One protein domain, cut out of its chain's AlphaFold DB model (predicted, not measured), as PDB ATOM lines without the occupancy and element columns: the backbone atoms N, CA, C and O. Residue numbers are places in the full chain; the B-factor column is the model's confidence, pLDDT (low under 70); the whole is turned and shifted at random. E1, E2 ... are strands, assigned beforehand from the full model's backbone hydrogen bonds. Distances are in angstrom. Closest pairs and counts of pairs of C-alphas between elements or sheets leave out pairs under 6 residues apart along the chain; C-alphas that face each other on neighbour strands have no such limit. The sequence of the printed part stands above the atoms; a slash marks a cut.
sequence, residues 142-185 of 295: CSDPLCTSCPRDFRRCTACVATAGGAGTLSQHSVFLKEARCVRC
ATOM      1  N   CYS A 142     160.455 136.651 168.627       82.62
ATOM      2  CA  CYS A 142     159.197 136.651 167.881       82.62
ATOM      3  C   CYS A 142     158.078 135.980 168.699       82.62
ATOM      4  O   CYS A 142     158.342 135.073 169.486       82.62
ATOM      5  N   SER A 143     156.821 136.400 168.513       84.12
ATOM      6  CA  SER A 143     155.696 135.817 169.266       84.12
ATOM      7  C   SER A 143     155.438 134.340 168.938       84.12
ATOM      8  O   SER A 143     154.868 133.629 169.759       84.12
ATOM      9  N   ASP A 144     155.835 133.884 167.748       85.88
ATOM     10  CA  ASP A 144     155.743 132.484 167.328       85.88
ATOM     11  C   ASP A 144     157.078 131.763 167.608       85.88
ATOM     12  O   ASP A 144     158.105 132.172 167.056       85.88
ATOM     13  N   PRO A 145     157.093 130.688 168.421       85.00
ATOM     14  CA  PRO A 145     158.313 129.947 168.751       85.00
ATOM     15  C   PRO A 145     158.934 129.205 167.558       85.00
ATOM     16  O   PRO A 145     160.083 128.779 167.637       85.00
ATOM     17  N   LEU A 146     158.192 129.016 166.462       87.94
ATOM     18  CA  LEU A 146     158.693 128.398 165.233       87.94
ATOM     19  C   LEU A 146     159.291 129.424 164.257       87.94
ATOM     20  O   LEU A 146     159.799 129.043 163.200       87.94
ATOM     21  N   CYS A 147     159.225 130.714 164.584       90.12
ATOM     22  CA  CYS A 147     159.711 131.794 163.742       90.12
ATOM     23  C   CYS A 147     161.165 132.156 164.071       90.12
ATOM     24  O   CYS A 147     161.491 132.468 165.214       90.12
ATOM     25  N   THR A 148     162.033 132.168 163.059       89.44
ATOM     26  CA  THR A 148     163.446 132.565 163.189       89.44
ATOM     27  C   THR A 148     163.677 134.033 162.853       89.44
ATOM     28  O   THR A 148     164.666 134.617 163.288       89.44
ATOM     29  N   SER A 149     162.792 134.658 162.072       88.25
ATOM     30  CA  SER A 149     162.911 136.077 161.720       88.25
ATOM     31  C   SER A 149     161.547 136.737 161.585       88.25
ATOM     32  O   SER A 149     160.696 136.287 160.810       88.25
ATOM     33  N   CYS A 150     161.353 137.843 162.302       89.06
ATOM     34  CA  CYS A 150     160.145 138.658 162.257       89.06
ATOM     35  C   CYS A 150     160.485 140.159 162.166       89.06
ATOM     36  O   CYS A 150     161.529 140.587 162.665       89.06
ATOM     37  N   PRO A 151     159.612 140.981 161.554       86.19
ATOM     38  CA  PRO A 151     159.709 142.436 161.594       86.19
ATOM     39  C   PRO A 151     159.490 142.976 163.014       86.19
ATOM     40  O   PRO A 151     159.051 142.256 163.912       86.19
ATOM     41  N   ARG A 152     159.704 144.286 163.201       80.69
ATOM     42  CA  ARG A 152     159.547 144.985 164.495       80.69
ATOM     43  C   ARG A 152     158.149 144.891 165.112       80.69
ATOM     44  O   ARG A 152     157.997 145.166 166.296       80.69
ATOM     45  N   ASP A 153     157.151 144.489 164.334       80.12
ATOM     46  CA  ASP A 153     155.786 144.277 164.815       80.12
ATOM     47  C   ASP A 153     155.608 142.944 165.559       80.12
ATOM     48  O   ASP A 153     154.543 142.719 166.130       80.12
ATOM     49  N   PHE A 154     156.604 142.041 165.531       77.75
ATOM     50  CA  PHE A 154     156.659 140.715 166.185       77.75
ATOM     51  C   PHE A 154     155.505 139.734 165.876       77.75
ATOM     52  O   PHE A 154     155.562 138.570 166.272       77.75
ATOM     53  N   ARG A 155     154.473 140.178 165.146       80.62
ATOM     54  CA  ARG A 155     153.243 139.435 164.822       80.62
ATOM     55  C   ARG A 155     153.298 138.675 163.503       80.62
ATOM     56  O   ARG A 155     152.466 137.803 163.278       80.62
ATOM     57  N   ARG A 156     154.221 139.042 162.614       87.88
ATOM     58  CA  ARG A 156     154.368 138.447 161.283       87.88
ATOM     59  C   ARG A 156     155.699 137.734 161.209       87.88
ATOM     60  O   ARG A 156     156.731 138.331 161.497       87.88
ATOM     61  N   CYS A 157     155.675 136.475 160.823       89.50
ATOM     62  CA  CYS A 157     156.885 135.733 160.559       89.50
ATOM     63  C   CYS A 157     157.315 135.900 159.100       89.50
ATOM     64  O   CYS A 157     156.479 135.911 158.198       89.50
ATOM     65  N   THR A 158     158.620 136.032 158.882       90.19
ATOM     66  CA  THR A 158     159.237 136.107 157.546       90.19
ATOM     67  C   THR A 158     160.114 134.899 157.238       90.19
ATOM     68  O   THR A 158     160.268 134.551 156.074       90.19
ATOM     69  N   ALA A 159     160.630 134.218 158.265       88.88
ATOM     70  CA  ALA A 159     161.366 132.970 158.121       88.88
ATOM     71  C   ALA A 159     161.035 132.025 159.277       88.88
ATOM     72  O   ALA A 159     161.023 132.437 160.438       88.88
ATOM     73  N   CYS A 160     160.770 130.763 158.951       90.06
ATOM     74  CA  CYS A 160     160.499 129.710 159.924       90.06
ATOM     75  C   CYS A 160     161.741 128.853 160.158       90.06
ATOM     76  O   CYS A 160     162.638 128.784 159.313       90.06
ATOM     77  N   VAL A 161     161.768 128.142 161.282       89.19
ATOM     78  CA  VAL A 161     162.662 126.989 161.428       89.19
ATOM     79  C   VAL A 161     162.337 125.973 160.329       89.19
ATOM     80  O   VAL A 161     161.169 125.753 160.037       89.19
ATOM     81  N   ALA A 162     163.337 125.347 159.708       82.25
ATOM     82  CA  ALA A 162     163.082 124.336 158.674       82.25
ATOM     83  C   ALA A 162     162.434 123.066 159.264       82.25
ATOM     84  O   ALA A 162     161.541 122.456 158.675       82.25
ATOM     85  N   THR A 163     162.860 122.696 160.472       81.88
ATOM     86  CA  THR A 163     162.355 121.548 161.230       81.88
ATOM     87  C   THR A 163     162.234 121.907 162.702       81.88
ATOM     88  O   THR A 163     163.140 122.513 163.271       81.88
ATOM     89  N   ALA A 164     161.131 121.499 163.320       79.81
ATOM     90  CA  ALA A 164     160.905 121.590 164.754       79.81
ATOM     91  C   ALA A 164     160.969 120.190 165.381       79.81
ATOM     92  O   ALA A 164     160.501 119.228 164.775       79.81
ATOM     93  N   GLY A 165     161.527 120.089 166.589       76.94
ATOM     94  CA  GLY A 165     161.774 118.818 167.281       76.94
ATOM     95  C   GLY A 165     163.214 118.315 167.133       76.94
ATOM     96  O   GLY A 165     163.964 118.772 166.273       76.94
ATOM     97  N   GLY A 166     163.622 117.391 168.006       70.88
ATOM     98  CA  GLY A 166     164.960 116.797 167.961       70.88
ATOM     99  C   GLY A 166     165.110 115.862 166.760       70.88
ATOM    100  O   GLY A 166     164.193 115.096 166.457       70.88
ATOM    101  N   ALA A 167     166.260 115.907 166.083       66.62
ATOM    102  CA  ALA A 167     166.551 115.010 164.968       66.62
ATOM    103  C   ALA A 167     166.414 113.538 165.397       66.62
ATOM    104  O   ALA A 167     166.977 113.131 166.412       66.62
ATOM    105  N   GLY A 168     165.647 112.748 164.639       62.88
ATOM    106  CA  GLY A 168     165.410 111.330 164.933       62.88
ATOM    107  C   GLY A 168     164.363 111.054 166.018       62.88
ATOM    108  O   GLY A 168     164.196 109.902 166.413       62.88
ATOM    109  N   THR A 169     163.643 112.074 166.499       73.81
ATOM    110  CA  THR A 169     162.534 111.895 167.451       73.81
ATOM    111  C   THR A 169     161.181 111.837 166.738       73.81
ATOM    112  O   THR A 169     161.006 112.421 165.671       73.81
ATOM    113  N   LEU A 170     160.184 111.192 167.356       65.06
ATOM    114  CA  LEU A 170     158.794 111.176 166.861       65.06
ATOM    115  C   LEU A 170     158.155 112.577 166.789       65.06
ATOM    116  O   LEU A 170     157.113 112.742 166.165       65.06
ATOM    117  N   SER A 171     158.772 113.571 167.429       72.81
ATOM    118  CA  SER A 171     158.348 114.973 167.415       72.81
ATOM    119  C   SER A 171     159.041 115.802 166.328       72.81
ATOM    120  O   SER A 171     158.873 117.022 166.316       72.81
ATOM    121  N   GLN A 172     159.847 115.182 165.457       79.50
ATOM    122  CA  GLN A 172     160.476 115.865 164.333       79.50
ATOM    123  C   GLN A 172     159.444 116.120 163.228       79.50
ATOM    124  O   GLN A 172     158.942 115.188 162.600       79.50
ATOM    125  N   HIS A 173     159.164 117.393 162.961       83.00
ATOM    126  CA  HIS A 173     158.241 117.820 161.912       83.00
ATOM    127  C   HIS A 173     158.851 118.962 161.101       83.00
ATOM    128  O   HIS A 173     159.527 119.832 161.657       83.00
ATOM    129  N   SER A 174     158.601 118.989 159.793       86.12
ATOM    130  CA  SER A 174     158.929 120.153 158.967       86.12
ATOM    131  C   SER A 174     157.956 121.293 159.245       86.12
ATOM    132  O   SER A 174     156.807 121.080 159.647       86.12
ATOM    133  N   VAL A 175     158.425 122.522 159.072       89.81
ATOM    134  CA  VAL A 175     157.619 123.729 159.264       89.81
ATOM    135  C   VAL A 175     157.733 124.571 158.005       89.81
ATOM    136  O   VAL A 175     158.806 124.687 157.420       89.81
ATOM    137  N   PHE A 176     156.615 125.146 157.578       89.69
ATOM    138  CA  PHE A 176     156.557 126.000 156.400       89.69
ATOM    139  C   PHE A 176     155.857 127.317 156.727       89.69
ATOM    140  O   PHE A 176     155.070 127.415 157.674       89.69
ATOM    141  N   LEU A 177     156.172 128.350 155.949       89.50
ATOM    142  CA  LEU A 177     155.574 129.667 156.093       89.50
ATOM    143  C   LEU A 177     154.272 129.725 155.289       89.50
ATOM    144  O   LEU A 177     154.291 129.561 154.072       89.50
ATOM    145  N   LYS A 178     153.156 130.008 155.963       89.75
ATOM    146  CA  LYS A 178     151.855 130.259 155.335       89.75
ATOM    147  C   LYS A 178     151.275 131.555 155.883       89.75
ATOM    148  O   LYS A 178     151.102 131.682 157.090       89.75
ATOM    149  N   GLU A 179     151.011 132.523 155.006       87.81
ATOM    150  CA  GLU A 179     150.389 133.813 155.368       87.81
ATOM    151  C   GLU A 179     151.067 134.502 156.575       87.81
ATOM    152  O   GLU A 179     150.417 134.948 157.518       87.81
ATOM    153  N   ALA A 180     152.403 134.567 156.562       86.75
ATOM    154  CA  ALA A 180     153.227 135.126 157.640       86.75
ATOM    155  C   ALA A 180     153.122 134.405 159.003       86.75
ATOM    156  O   ALA A 180     153.430 134.994 160.043       86.75
ATOM    157  N   ARG A 181     152.712 133.131 159.022       88.19
ATOM    158  CA  ARG A 181     152.699 132.267 160.213       88.19
ATOM    159  C   ARG A 181     153.442 130.968 159.924       88.19
ATOM    160  O   ARG A 181     153.364 130.442 158.814       88.19
ATOM    161  N   CYS A 182     154.155 130.452 160.918       89.81
ATOM    162  CA  CYS A 182     154.841 129.177 160.783       89.81
ATOM    163  C   CYS A 182     153.878 128.047 161.127       89.81
ATOM    164  O   CYS A 182     153.383 127.942 162.249       89.81
ATOM    165  N   VAL A 183     153.598 127.199 160.146       89.31
ATOM    166  CA  VAL A 183     152.672 126.081 160.299       89.31
ATOM    167  C   VAL A 183     153.466 124.788 160.291       89.31
ATOM    168  O   VAL A 183     154.323 124.560 159.438       89.31
ATOM    169  N   ARG A 184     153.186 123.928 161.273       88.88
ATOM    170  CA  ARG A 184     153.761 122.584 161.323       88.88
ATOM    171  C   ARG A 184     153.157 121.743 160.218       88.88
ATOM    172  O   ARG A 184     151.936 121.709 160.062       88.88
ATOM    173  N   CYS A 185     154.002 121.021 159.503       88.44
ATOM    174  CA  CYS A 185     153.505 120.064 158.550       88.44
ATOM    175  C   CYS A 185     152.963 118.828 159.265       88.44
ATOM    176  O   CYS A 185     153.685 118.125 159.969       88.44
TER     177      CYS A 185
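This is residues 142 to 185 of the 295 residues of the protein "Surface antigen" of Micractinium conductrix (UniProt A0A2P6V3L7). Little regular structure: a rod in which the hairpin E2 and E3 lies beside a long loop, residues 150 to 172, that pairs briefly with E1 and with E2. The 44 printed residues have three named strands, E1, E2, E3 along the chain, 13 residues together, and no named helix: all strand, with one antiparallel sheet, E2 - E3. It is only just compact, close to loose, with a radius of gyration of the C-alphas of 10.7 A, spanning 34 by 16 by 11 A.

E2, residues 173 to 178, and E3, residues 181 to 184, form a hairpin, antiparallel at 152 degrees; N 176 and O 183, 3.0 A apart, are within hydrogen-bond range. Residues 163 to 164 pair antiparallel with 173 to 174 of E2. E1, residues 147 to 149, pairs with no named strand, but antiparallel with residues 159 to 160. E1 and E2 are apart.

E2 begins at C-alpha 173 (158.241, 117.820, 161.912) and measures 15.5 A. E3, 9.8 A, ends at C-alpha 184 (153.761, 122.584, 161.323). E1 measures 5.7 A.

The two farthest C-alphas, of Asp 153 and Gly 168, are 34.3 A apart. The printed part has no cut; the link E1 to E2 is long. Residues 167, 168 and 170 are under pLDDT 70.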